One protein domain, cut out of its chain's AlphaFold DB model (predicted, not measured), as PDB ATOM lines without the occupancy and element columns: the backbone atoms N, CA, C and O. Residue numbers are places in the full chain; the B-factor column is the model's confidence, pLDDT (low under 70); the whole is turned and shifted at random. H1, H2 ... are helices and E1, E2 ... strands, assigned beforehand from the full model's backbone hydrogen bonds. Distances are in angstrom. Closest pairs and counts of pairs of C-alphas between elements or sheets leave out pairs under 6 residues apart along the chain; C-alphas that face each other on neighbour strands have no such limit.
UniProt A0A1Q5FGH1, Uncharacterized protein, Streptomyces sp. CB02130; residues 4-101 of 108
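AT A GLANCE: This is residues 4 to 101 of the 108 residues of an uncharacterized protein of Streptomyces sp. CB02130 (UniProt A0A1Q5FGH1). A strongly twisted antiparallel sheet of three strands has the longest helix, H3, packed along its edge strand E1, while two short helices, H1 and H2, graze the sheet. H4 makes a corner with the last part of H3 and lies away from the sheet. The printed part has 98 residues, with three named strands followed by four named helices; the sheet's order is E1, E2, E3, and the class is mixed, helices and strands. The whole is compact, with a radius of gyration of the C-alphas of 12.9 A, and spans 37 by 29 by 23 A.

HOW THE PARTS SIT: E1, residues 16 to 23, E2, residues 28 to 35, and E3, residues 38 to 43, form a meander, each strand the antiparallel neighbour of the one before, with hairpins E1-E2 and E2-E3. N 19 and O 32 are 2.8 A apart, N 33 and O 41 2.8 A, both within hydrogen-bond range. H3, residues 73 to 87, is on one face of the sheet, making two layers, a helix and a sheet. It runs along the strands over E1, at a height over the sheet of 8.8 A; the closest C-alphas, of Pro 20 and Leu 83, are 5.0 A apart. H1, residues 53 to 57, only grazes the sheet and touches residues 76 to 80 of H3 alone, closest C-alphas Val 56 and Ala 76, 6.5 A. H2, residues 59 to 65, only grazes the sheet, closest to E3 at C-alphas 43 and 62, 6.8 A. H4, residues 90 to 101, touches H3 only at the corner, C-alphas of Trp 85 and Ala 92 being closest at 4.5 A, at a steep tilt of 66 degrees. In H1, H2, H3 and H4 every O i to N i+4 pair is within hydrogen-bond range.

IN THESE COORDINATES: E1 measures 22.2 A from C-alpha 16 at (23.281, 41.423, 21.040), E2 23.0 A, and H3 21.5 A. H4, 16.6 A long, ends at C-alpha 101, (41.753, 44.659, 45.983).

THE WHOLE: The farthest C-alphas, of Glu 65 and Ala 101, are 39.8 A apart. The printed part has no cut and no long link. Confidence is under 70 at residues 4, 46 to 47 and 99 to 101.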
ATOM      1  N   SER A   4      36.505  46.296  32.560       63.16
ATOM      2  CA  SER A   4      36.423  46.897  31.226       63.16
ATOM      3  C   SER A   4      35.245  46.353  30.410       63.16
ATOM      4  O   SER A   4      34.839  46.991  29.447       63.16
ATOM      5  N   THR A   5      34.646  45.238  30.843       72.00
ATOM      6  CA  THR A   5      33.430  44.656  30.255       72.00
ATOM      7  C   THR A   5      32.134  45.271  30.793       72.00
ATOM      8  O   THR A   5      31.076  45.085  30.206       72.00
ATOM      9  N   LEU A   6      32.178  46.073  31.864       81.50
ATOM     10  CA  LEU A   6      30.968  46.657  32.463       81.50
ATOM     11  C   LEU A   6      30.293  47.720  31.587       81.50
ATOM     12  O   LEU A   6      29.125  48.034  31.783       81.50
ATOM     13  N   ASN A   7      31.000  48.264  30.596       85.94
ATOM     14  CA  ASN A   7      30.411  49.153  29.591       85.94
ATOM     15  C   ASN A   7      29.778  48.386  28.410       85.94
ATOM     16  O   ASN A   7      29.200  49.009  27.514       85.94
ATOM     17  N   ARG A   8      29.930  47.055  28.376       92.81
ATOM     18  CA  ARG A   8      29.577  46.201  27.246       92.81
ATOM     19  C   ARG A   8      29.217  44.789  27.712       92.81
ATOM     20  O   ARG A   8      30.070  43.910  27.794       92.81
ATOM     21  N   LEU A   9      27.930  44.550  27.911       93.69
ATOM     22  CA  LEU A   9      27.403  43.241  28.270       93.69
ATOM     23  C   LEU A   9      26.929  42.500  27.015       93.69
ATOM     24  O   LEU A   9      25.894  42.842  26.450       93.69
ATOM     25  N   ALA A  10      27.678  41.496  26.565       93.81
ATOM     26  CA  ALA A  10      27.203  40.584  25.525       93.81
ATOM     27  C   ALA A  10      26.162  39.623  26.114       93.81
ATOM     28  O   ALA A  10      26.390  39.073  27.187       93.81
ATOM     29  N   LEU A  11      25.039  39.428  25.418       93.81
ATOM     30  CA  LEU A  11      24.043  38.438  25.821       93.81
ATOM     31  C   LEU A  11      24.403  37.080  25.220       93.81
ATOM     32  O   LEU A  11      24.413  36.913  23.995       93.81
ATOM     33  N   ASP A  12      24.662  36.098  26.082       90.94
ATOM     34  CA  ASP A  12      25.096  34.759  25.684       90.94
ATOM     35  C   ASP A  12      24.172  34.128  24.633       90.94
ATOM     36  O   ASP A  12      22.940  34.125  24.763       90.94
ATOM     37  N   GLY A  13      24.783  33.570  23.584       88.62
ATOM     38  CA  GLY A  13      24.074  32.917  22.481       88.62
ATOM     39  C   GLY A  13      23.412  33.872  21.481       88.62
ATOM     40  O   GLY A  13      22.625  33.414  20.654       88.62
ATOM     41  N   THR A  14      23.718  35.171  21.532       91.00
ATOM     42  CA  THR A  14      23.195  36.183  20.601       91.00
ATOM     43  C   THR A  14      24.316  37.072  20.051       91.00
ATOM     44  O   THR A  14      25.432  37.070  20.566       91.00
ATOM     45  N   ASP A  15      24.020  37.857  19.016       93.31
ATOM     46  CA  ASP A  15      24.863  38.960  18.530       93.31
ATOM     47  C   ASP A  15      24.509  40.307  19.197       93.31
ATOM     48  O   ASP A  15      24.903  41.374  18.716       93.31
ATOM     49  N   ILE A  16      23.758  40.257  20.304       96.62
ATOM     50  CA  ILE A  16      23.281  41.423  21.040       96.62
ATOM     51  C   ILE A  16      24.266  41.812  22.131       96.62
ATOM     52  O   ILE A  16      24.788  40.986  22.884       96.62
ATOM     53  N   VAL A  17      24.466  43.119  22.246       96.75
ATOM     54  CA  VAL A  17      25.278  43.742  23.278       96.75
ATOM     55  C   VAL A  17      24.480  44.857  23.942       96.75
ATOM     56  O   VAL A  17      24.049  45.801  23.282       96.75
ATOM     57  N   LEU A  18      24.332  44.787  25.259       96.75
ATOM     58  CA  LEU A  18      23.774  45.857  26.072       96.75
ATOM     59  C   LEU A  18      24.887  46.795  26.527       96.75
ATOM     60  O   LEU A  18      25.926  46.360  27.031       96.75
ATOM     61  N   ARG A  19      24.677  48.099  26.349       96.19
ATOM     62  CA  ARG A  19      25.586  49.133  26.846       96.19
ATOM     63  C   ARG A  19      24.853  50.029  27.839       96.19
ATOM     64  O   ARG A  19      23.945  50.752  27.422       96.19
ATOM     65  N   PRO A  20      25.221  49.989  29.124       95.81
ATOM     66  CA  PRO A  20      24.670  50.891  30.120       95.81
ATOM     67  C   PRO A  20      25.204  52.309  29.910       95.81
ATOM     68  O   PRO A  20      26.389  52.509  29.633       95.81
ATOM     69  N   VAL A  21      24.322  53.298  30.029       94.06
ATOM     70  CA  VAL A  21      24.625  54.710  29.783       94.06
ATOM     71  C   VAL A  21      24.016  55.567  30.888       94.06
ATOM     72  O   VAL A  21      22.892  55.332  31.326       94.06
ATOM     73  N   PHE A  22      24.756  56.592  31.303       93.31
ATOM     74  CA  PHE A  22      24.280  57.634  32.203       93.31
ATOM     75  C   PHE A  22      24.440  59.001  31.535       93.31
ATOM     76  O   PHE A  22      25.529  59.342  31.068       93.31
ATOM     77  N   ASP A  23      23.364  59.784  31.494       91.06
ATOM     78  CA  ASP A  23      23.403  61.183  31.065       91.06
ATOM     79  C   ASP A  23      23.575  62.085  32.301       91.06
ATOM     80  O   ASP A  23      22.647  62.198  33.103       91.06
ATOM     81  N   PRO A  24      24.722  62.769  32.481       89.62
ATOM     82  CA  PRO A  24      24.954  63.613  33.653       89.62
ATOM     83  C   PRO A  24      24.161  64.928  33.645       89.62
ATOM     84  O   PRO A  24      23.990  65.536  34.705       89.62
ATOM     85  N   SER A  25      23.688  65.382  32.481       89.62
ATOM     86  CA  SER A  25      22.895  66.611  32.348       89.62
ATOM     87  C   SER A  25      21.456  66.371  32.788       89.62
ATOM     88  O   SER A  25      20.881  67.194  33.498       89.62
ATOM     89  N   LEU A  26      20.897  65.224  32.392       89.00
ATOM     90  CA  LEU A  26      19.547  64.798  32.765       89.00
ATOM     91  C   LEU A  26      19.517  63.990  34.070       89.00
ATOM     92  O   LEU A  26      18.458  63.855  34.676       89.00
ATOM     93  N   ARG A  27      20.680  63.511  34.526       90.88
ATOM     94  CA  ARG A  27      20.856  62.591  35.662       90.88
ATOM     95  C   ARG A  27      20.009  61.333  35.522       90.88
ATOM     96  O   ARG A  27      19.356  60.916  36.476       90.88
ATOM     97  N   THR A  28      20.022  60.750  34.329       94.00
ATOM     98  CA  THR A  28      19.194  59.589  34.010       94.00
ATOM     99  C   THR A  28      19.990  58.438  33.425       94.00
ATOM    100  O   THR A  28      20.970  58.636  32.703       94.00
ATOM    101  N   PHE A  29      19.527  57.232  33.722       95.00
ATOM    102  CA  PHE A  29      20.057  55.973  33.231       95.00
ATOM    103  C   PHE A  29      19.330  55.530  31.963       95.00
ATOM    104  O   PHE A  29      18.137  55.757  31.791       95.00
ATOM    105  N   SER A  30      20.063  54.870  31.075       96.12
ATOM    106  CA  SER A  30      19.509  54.206  29.898       96.12
ATOM    107  C   SER A  30      20.347  52.982  29.537       96.12
ATOM    108  O   SER A  30      21.502  52.850  29.955       96.12
ATOM    109  N   VAL A  31      19.770  52.077  28.753       96.81
ATOM    110  CA  VAL A  31      20.481  50.916  28.207       96.81
ATOM    111  C   VAL A  31      20.351  50.940  26.697       96.81
ATOM    112  O   VAL A  31      19.252  50.910  26.149       96.81
ATOM    113  N   GLN A  32      21.478  50.987  25.999       96.75
ATOM    114  CA  GLN A  32      21.495  50.866  24.548       96.75
ATOM    115  C   GLN A  32      21.598  49.396  24.161       96.75
ATOM    116  O   GLN A  32      22.479  48.683  24.643       96.75
ATOM    117  N   LEU A  33      20.745  48.969  23.238       97.12
ATOM    118  CA  LEU A  33      20.813  47.660  22.612       97.12
ATOM    119  C   LEU A  33      21.549  47.781  21.281       97.12
ATOM    120  O   LEU A  33      21.108  48.488  20.373       97.12
ATOM    121  N   TRP A  34      22.674  47.083  21.184       97.81
ATOM    122  CA  TRP A  34      23.530  47.052  20.010       97.81
ATOM    123  C   TRP A  34      23.471  45.685  19.338       97.81
ATOM    124  O   TRP A  34      23.447  44.661  20.019       97.81
ATOM    125  N   GLN A  35      23.506  45.679  18.010       96.00
ATOM    126  CA  GLN A  35      23.613  44.478  17.188       96.00
ATOM    127  C   GLN A  35      24.565  44.780  16.031       96.00
ATOM    128  O   GLN A  35      24.390  45.790  15.356       96.00
ATOM    129  N   ASN A  36      25.587  43.947  15.816       92.44
ATOM    130  CA  ASN A  36      26.582  44.150  14.747       92.44
ATOM    131  C   ASN A  36      27.211  45.563  14.735       92.44
ATOM    132  O   ASN A  36      27.370  46.175  13.686       92.44
ATOM    133  N   ASP A  37      27.555  46.077  15.923       89.38
ATOM    134  CA  ASP A  37      28.109  47.425  16.144       89.38
ATOM    135  C   ASP A  37      27.207  48.603  15.713       89.38
ATOM    136  O   ASP A  37      27.667  49.743  15.662       89.38
ATOM    137  N   GLU A  38      25.904  48.373  15.539       95.12
ATOM    138  CA  GLU A  38      24.898  49.423  15.342       95.12
ATOM    139  C   GLU A  38      23.937  49.509  16.535       95.12
ATOM    140  O   GLU A  38      23.570  48.493  17.133       95.12
ATOM    141  N   ILE A  39      23.515  50.730  16.893       95.50
ATOM    142  CA  ILE A  39      22.447  50.933  17.883       95.50
ATOM    143  C   ILE A  39      21.127  50.550  17.228       95.50
ATOM    144  O   ILE A  39      20.706  51.172  16.255       95.50
ATOM    145  N   ARG A  40      20.452  49.566  17.811       95.75
ATOM    146  CA  ARG A  40      19.142  49.109  17.350       95.75
ATOM    147  C   ARG A  40      18.002  49.736  18.151       95.75
ATOM    148  O   ARG A  40      16.986  50.096  17.568       95.75
ATOM    149  N   ALA A  41      18.165  49.874  19.466       95.44
ATOM    150  CA  ALA A  41      17.157  50.460  20.349       95.44
ATOM    151  C   ALA A  41      17.795  51.059  21.614       95.44
ATOM    152  O   ALA A  41      18.936  50.742  21.954       95.44
ATOM    153  N   VAL A  42      17.052  51.916  22.317       95.81
ATOM    154  CA  VAL A  42      17.473  52.519  23.588       95.81
ATOM    155  C   VAL A  42      16.337  52.404  24.596       95.81
ATOM    156  O   VAL A  42      15.254  52.938  24.370       95.81
ATOM    157  N   HIS A  43      16.609  51.731  25.709       95.62
ATOM    158  CA  HIS A  43      15.736  51.652  26.874       95.62
ATOM    159  C   HIS A  43      15.955  52.877  27.762       95.62
ATOM    160  O   HIS A  43      17.097  53.140  28.149       95.62
ATOM    161  N   GLY A  44      14.907  53.646  28.061       89.25
ATOM    162  CA  GLY A  44      15.021  54.888  28.836       89.25
ATOM    163  C   GLY A  44      15.574  56.084  28.050       89.25
ATOM    164  O   GLY A  44      16.253  56.938  28.617       89.25
ATOM    165  N   ALA A  45      15.311  56.162  26.738       74.69
ATOM    166  CA  ALA A  45      15.858  57.188  25.837       74.69
ATOM    167  C   ALA A  45      15.534  58.648  26.226       74.69
ATOM    168  O   ALA A  45      16.195  59.562  25.729       74.69
ATOM    169  N   VAL A  46      14.534  58.893  27.084       66.00
ATOM    170  CA  VAL A  46      14.127  60.248  27.493       66.00
ATOM    171  C   VAL A  46      13.749  60.304  28.976       66.00
ATOM    172  O   VAL A  46      12.576  60.261  29.329       66.00
ATOM    173  N   GLY A  47      14.740  60.470  29.853       62.38
ATOM    174  CA  GLY A  47      14.506  60.920  31.231       62.38
ATOM    175  C   GLY A  47      13.677  59.977  32.116       62.38
ATOM    176  O   GLY A  47      13.151  60.422  33.134       62.38
ATOM    177  N   GLU A  48      13.529  58.712  31.717       76.12
ATOM    178  CA  GLU A  48      12.608  57.772  32.363       76.12
ATOM    179  C   GLU A  48      13.167  57.206  33.664       76.12
ATOM    180  O   GLU A  48      12.400  56.989  34.600       76.12
ATOM    181  N   PHE A  49      14.488  57.017  33.743       92.50
ATOM    182  CA  PHE A  49      15.100  56.320  34.867       92.50
ATOM    183  C   PHE A  49      16.078  57.188  35.644       92.50
ATOM    184  O   PHE A  49      17.105  57.606  35.111       92.50
ATOM    185  N   GLN A  50      15.780  57.442  36.915       92.44
ATOM    186  CA  GLN A  50      16.649  58.180  37.839       92.44
ATOM    187  C   GLN A  50      17.492  57.248  38.705       92.44
ATOM    188  O   GLN A  50      18.493  57.685  39.275       92.44
ATOM    189  N   LEU A  51      17.102  55.976  38.803       92.56
ATOM    190  CA  LEU A  51      17.800  54.965  39.582       92.56
ATOM    191  C   LEU A  51      18.263  53.823  38.672       92.56
ATOM    192  O   LEU A  51      17.607  53.477  37.693       92.56
ATOM    193  N   ALA A  52      19.424  53.243  38.980       93.00
ATOM    194  CA  ALA A  52      20.046  52.214  38.145       93.00
ATOM    195  C   ALA A  52      19.279  50.878  38.137       93.00
ATOM    196  O   ALA A  52      19.449  50.081  37.219       93.00
ATOM    197  N   ASP A  53      18.448  50.608  39.142       94.69
ATOM    198  CA  ASP A  53      17.616  49.405  39.229       94.69
ATOM    199  C   ASP A  53      16.352  49.486  38.361       94.69
ATOM    200  O   ASP A  53      15.874  48.453  37.898       94.69
ATOM    201  N   GLU A  54      15.846  50.683  38.067       95.44
ATOM    202  CA  GLU A  54      14.659  50.894  37.227       95.44
ATOM    203  C   GLU A  54      14.788  50.319  35.795       95.44
ATOM    204  O   GLU A  54      13.920  49.531  35.393       95.44
ATOM    205  N   PRO A  55      15.855  50.610  35.014       95.12
ATOM    206  CA  PRO A  55      16.025  50.008  33.693       95.12
ATOM    207  C   PRO A  55      16.277  48.502  33.780       95.12
ATOM    208  O   PRO A  55      15.902  47.780  32.864       95.12
ATOM    209  N   VAL A  56      16.889  48.012  34.867       96.69
ATOM    210  CA  VAL A  56      17.136  46.575  35.076       96.69
ATOM    211  C   VAL A  56      15.829  45.847  35.372       96.69
ATOM    212  O   VAL A  56      15.585  44.786  34.813       96.69
ATOM    213  N   GLY A  57      14.949  46.428  36.189       95.81
ATOM    214  CA  GLY A  57      13.658  45.834  36.539       95.81
ATOM    215  C   GLY A  57      12.692  45.694  35.360       95.81
ATOM    216  O   GLY A  57      11.767  44.893  35.431       95.81
ATOM    217  N   SER A  58      12.916  46.447  34.281       95.69
ATOM    218  CA  SER A  58      12.099  46.441  33.059       95.69
ATOM    219  C   SER A  58      12.856  45.946  31.818       95.69
ATOM    220  O   SER A  58      12.321  45.996  30.709       95.69
ATOM    221  N   ILE A  59      14.098  45.464  31.972       96.69
ATOM    222  CA  ILE A  59      14.949  45.118  30.826       96.69
ATOM    223  C   ILE A  59      14.382  43.951  30.017       96.69
ATOM    224  O   ILE A  59      14.458  43.968  28.793       96.69
ATOM    225  N   ASP A  60      13.791  42.957  30.675       97.31
ATOM    226  CA  ASP A  60      13.289  41.762  29.999       97.31
ATOM    227  C   ASP A  60      12.083  42.079  29.103       97.31
ATOM    228  O   ASP A  60      11.993  41.540  28.000       97.31
ATOM    229  N   ASP A  61      11.214  43.003  29.527       96.69
ATOM    230  CA  ASP A  61      10.093  43.490  28.714       96.69
ATOM    231  C   ASP A  61      10.611  44.248  27.484       96.69
ATOM    232  O   ASP A  61      10.218  43.953  26.353       96.69
ATOM    233  N   PHE A  62      11.580  45.150  27.679       96.31
ATOM    234  CA  PHE A  62      12.249  45.848  26.580       96.31
ATOM    235  C   PHE A  62      12.906  44.869  25.591       96.31
ATOM    236  O   PHE A  62      12.762  45.015  24.377       96.31
ATOM    237  N   LEU A  63      13.604  43.839  26.079       96.81
ATOM    238  CA  LEU A  63      14.228  42.821  25.229       96.81
ATOM    239  C   LEU A  63      13.188  42.006  24.460       96.81
ATOM    240  O   LEU A  63      13.376  41.761  23.265       96.81
ATOM    241  N   ALA A  64      12.078  41.644  25.104       97.06
ATOM    242  CA  ALA A  64      10.983  40.925  24.468       97.06
ATOM    243  C   ALA A  64      10.366  41.730  23.311       97.06
ATOM    244  O   ALA A  64      10.133  41.169  22.238       97.06
ATOM    245  N   GLU A  65      10.189  43.045  23.469       96.38
ATOM    246  CA  GLU A  65       9.746  43.944  22.389       96.38
ATOM    247  C   GLU A  65      10.723  43.972  21.204       96.38
ATOM    248  O   GLU A  65      10.315  44.140  20.052       96.38
ATOM    249  N   GLN A  66      12.015  43.753  21.463       95.44
ATOM    250  CA  GLN A  66      13.049  43.636  20.432       95.44
ATOM    251  C   GLN A  66      13.214  42.202  19.893       95.44
ATOM    252  O   GLN A  66      14.089  41.956  19.054       95.44
ATOM    253  N   GLY A  67      12.394  41.245  20.333       95.50
ATOM    254  CA  GLY A  67      12.522  39.837  19.952       95.50
ATOM    255  C   GLY A  67      13.814  39.188  20.459       95.50
ATOM    256  O   GLY A  67      14.323  38.257  19.837       95.50
ATOM    257  N   VAL A  68      14.368  39.705  21.556       95.94
ATOM    258  CA  VAL A  68      15.553  39.185  22.240       95.94
ATOM    259  C   VAL A  68      15.101  38.439  23.496       95.94
ATOM    260  O   VAL A  68      14.077  38.761  24.095       95.94
ATOM    261  N   ARG A  69      15.842  37.398  23.888       96.31
ATOM    262  CA  ARG A  69      15.552  36.660  25.124       96.31
ATOM    263  C   ARG A  69      15.707  37.555  26.359       96.31
ATOM    264  O   ARG A  69      16.500  38.490  26.346       96.31
ATOM    265  N   ALA A  70      15.027  37.179  27.439       96.81
ATOM    266  CA  ALA A  70      15.266  37.740  28.764       96.81
ATOM    267  C   ALA A  70      16.725  37.547  29.213       96.81
ATOM    268  O   ALA A  70      17.416  36.608  28.784       96.81
ATOM    269  N   THR A  71      17.172  38.433  30.095       96.56
ATOM    270  CA  THR A  71      18.464  38.333  30.772       96.56
ATOM    271  C   THR A  71      18.475  37.179  31.773       96.56
ATOM    272  O   THR A  71      17.462  36.795  32.356       96.56
ATOM    273  N   THR A  72      19.646  36.586  31.976       96.25
ATOM    274  CA  THR A  72      19.901  35.726  33.136       96.25
ATOM    275  C   THR A  72      20.154  36.581  34.380       96.25
ATOM    276  O   THR A  72      20.457  37.769  34.281       96.25
ATOM    277  N   GLY A  73      20.091  35.975  35.571       94.75
ATOM    278  CA  GLY A  73      20.376  36.691  36.822       94.75
ATOM    279  C   GLY A  73      21.780  37.308  36.866       94.75
ATOM    280  O   GLY A  73      21.938  38.434  37.338       94.75
ATOM    281  N   ASP A  74      22.779  36.614  36.316       93.12
ATOM    282  CA  ASP A  74      24.156  37.114  36.248       93.12
ATOM    283  C   ASP A  74      24.282  38.276  35.251       93.12
ATOM    284  O   ASP A  74      24.920  39.283  35.554       93.12
ATOM    285  N   GLU A  75      23.622  38.190  34.091       95.44
ATOM    286  CA  GLU A  75      23.576  39.285  33.111       95.44
ATOM    287  C   GLU A  75      22.882  40.527  33.681       95.44
ATOM    288  O   GLU A  75      23.391  41.635  33.523       95.44
ATOM    289  N   ALA A  76      21.769  40.364  34.402       95.75
ATOM    290  CA  ALA A  76      21.079  41.470  35.061       95.75
ATOM    291  C   ALA A  76      21.951  42.127  36.147       95.75
ATOM    292  O   ALA A  76      22.020  43.356  36.240       95.75
ATOM    293  N   ALA A  77      22.677  41.326  36.934       94.00
ATOM    294  CA  ALA A  77      23.612  41.835  37.936       94.00
ATOM    295  C   ALA A  77      24.787  42.598  37.299       94.00
ATOM    296  O   ALA A  77      25.176  43.663  37.789       94.00
ATOM    297  N   LEU A  78      25.330  42.091  36.187       94.06
ATOM    298  CA  LEU A  78      26.379  42.768  35.422       94.06
ATOM    299  C   LEU A  78      25.874  44.062  34.780       94.06
ATOM    300  O   LEU A  78      26.581  45.068  34.811       94.06
ATOM    301  N   LEU A  79      24.647  44.067  34.252       95.62
ATOM    302  CA  LEU A  79      24.014  45.266  33.711       95.62
ATOM    303  C   LEU A  79      23.862  46.343  34.789       95.62
ATOM    304  O   LEU A  79      24.249  47.489  34.565       95.62
ATOM    305  N   TYR A  80      23.372  45.969  35.974       95.31
ATOM    306  CA  TYR A  80      23.268  46.877  37.115       95.31
ATOM    307  C   TYR A  80      24.636  47.453  37.508       95.31
ATOM    308  O   TYR A  80      24.794  48.670  37.624       95.31
ATOM    309  N   ALA A  81      25.656  46.600  37.652       93.25
ATOM    310  CA  ALA A  81      27.017  47.046  37.946       93.25
ATOM    311  C   ALA A  81      27.557  48.001  36.867       93.25
ATOM    312  O   ALA A  81      28.224  48.986  37.187       93.25
ATOM    313  N   GLY A  82      27.229  47.746  35.600       94.62
ATOM    314  CA  GLY A  82      27.581  48.603  34.478       94.62
ATOM    315  C   GLY A  82      26.898  49.970  34.493       94.62
ATOM    316  O   GLY A  82      27.538  50.969  34.168       94.62
ATOM    317  N   LEU A  83      25.644  50.059  34.939       94.94
ATOM    318  CA  LEU A  83      24.948  51.339  35.129       94.94
ATOM    319  C   LEU A  83      25.582  52.159  36.254       94.94
ATOM    320  O   LEU A  83      25.894  53.333  36.054       94.94
ATOM    321  N   ILE A  84      25.868  51.526  37.394       93.62
ATOM    322  CA  ILE A  84      26.592  52.168  38.502       93.62
ATOM    323  C   ILE A  84      27.979  52.637  38.048       93.62
ATOM    324  O   ILE A  84      28.423  53.726  38.410       93.62
ATOM    325  N   TRP A  85      28.665  51.841  37.226       91.38
ATOM    326  CA  TRP A  85      29.944  52.227  36.639       91.38
ATOM    327  C   TRP A  85      29.817  53.446  35.715       91.38
ATOM    328  O   TRP A  85      30.629  54.369  35.817       91.38
ATOM    329  N   ALA A  86      28.802  53.466  34.846       91.31
ATOM    330  CA  ALA A  86      28.540  54.546  33.896       91.31
ATOM    331  C   ALA A  86      28.191  55.876  34.583       91.31
ATOM    332  O   ALA A  86      28.587  56.930  34.089       91.31
ATOM    333  N   GLU A  87      27.518  55.837  35.739       92.38
ATOM    334  CA  GLU A  87      27.258  57.022  36.569       92.38
ATOM    335  C   GLU A  87      28.558  57.717  37.006       92.38
ATOM    336  O   GLU A  87      28.627  58.938  37.140       92.38
ATOM    337  N   GLY A  88      29.612  56.931  37.250       85.62
ATOM    338  CA  GLY A  88      30.925  57.433  37.647       85.62
ATOM    339  C   GLY A  88      31.007  57.981  39.077       85.62
ATOM    340  O   GLY A  88      32.080  58.442  39.466       85.62
ATOM    341  N   GLY A  89      29.922  57.912  39.857       83.12
ATOM    342  CA  GLY A  89      29.838  58.394  41.238       83.12
ATOM    343  C   GLY A  89      30.471  57.463  42.282       83.12
ATOM    344  O   GLY A  89      31.245  56.559  41.969       83.12
ATOM    345  N   LYS A  90      30.099  57.647  43.558       78.00
ATOM    346  CA  LYS A  90      30.662  56.880  44.693       78.00
ATOM    347  C   LYS A  90      30.490  55.363  44.548       78.00
ATOM    348  O   LYS A  90      31.337  54.607  45.011       78.00
ATOM    349  N   GLY A  91      29.399  54.917  43.918       73.44
ATOM    350  CA  GLY A  91      29.193  53.503  43.605       73.44
ATOM    351  C   GLY A  91      30.256  52.966  42.642       73.44
ATOM    352  O   GLY A  91      30.837  51.913  42.894       73.44
ATOM    353  N   ALA A  92      30.592  53.729  41.596       76.19
ATOM    354  CA  ALA A  92      31.673  53.389  40.676       76.19
ATOM    355  C   ALA A  92      33.042  53.374  41.378       76.19
ATOM    356  O   ALA A  92      33.853  52.489  41.111       76.19
ATOM    357  N   ASP A  93      33.298  54.302  42.307       83.56
ATOM    358  CA  ASP A  93      34.534  54.307  43.105       83.56
ATOM    359  C   ASP A  93      34.694  53.025  43.929       83.56
ATOM    360  O   ASP A  93      35.766  52.418  43.931       83.56
ATOM    361  N   LEU A  94      33.622  52.559  44.578       80.94
ATOM    362  CA  LEU A  94      33.645  51.304  45.331       80.94
ATOM    363  C   LEU A  94      33.907  50.093  44.425       80.94
ATOM    364  O   LEU A  94      34.690  49.217  44.799       80.94
ATOM    365  N   LEU A  95      33.324  50.059  43.220       81.06
ATOM    366  CA  LEU A  95      33.600  49.007  42.233       81.06
ATOM    367  C   LEU A  95      35.073  49.011  41.793       81.06
ATOM    368  O   LEU A  95      35.698  47.950  41.731       81.06
ATOM    369  N   ARG A  96      35.663  50.193  41.557       79.31
ATOM    370  CA  ARG A  96      37.097  50.340  41.229       79.31
ATOM    371  C   ARG A  96      37.983  49.786  42.338       79.31
ATOM    372  O   ARG A  96      38.901  49.018  42.058       79.31
ATOM    373  N   MET A  97      37.690  50.143  43.589       78.50
ATOM    374  CA  MET A  97      38.453  49.683  44.751       78.50
ATOM    375  C   MET A  97      38.343  48.167  44.944       78.50
ATOM    376  O   MET A  97      39.349  47.510  45.201       78.50
ATOM    377  N   GLY A  98      37.144  47.598  44.777       73.62
ATOM    378  CA  GLY A  98      36.922  46.153  44.867       73.62
ATOM    379  C   GLY A  98      37.711  45.357  43.823       73.62
ATOM    380  O   GLY A  98      38.228  44.288  44.134       73.62
ATOM    381  N   ASN A  99      37.872  45.897  42.611       64.81
ATOM    382  CA  ASN A  99      38.679  45.265  41.568       64.81
ATOM    383  C   ASN A  99      40.187  45.380  41.820       64.81
ATOM    384  O   ASN A  99      40.908  44.412  41.619       64.81
ATOM    385  N   GLN A 100      40.662  46.519  42.333       60.72
ATOM    386  CA  GLN A 100      42.070  46.681  42.723       60.72
ATOM    387  C   GLN A 100      42.456  45.785  43.910       60.72
ATOM    388  O   GLN A 100      43.569  45.269  43.970       60.72
ATOM    389  N   ALA A 101      41.535  45.557  44.850       58.88
ATOM    390  CA  ALA A 101      41.753  44.659  45.983       58.88
ATOM    391  C   ALA A 101      41.758  43.166  45.595       58.88
ATOM    392  O   ALA A 101      42.238  42.346  46.375       58.88
TER     393      ALA A 101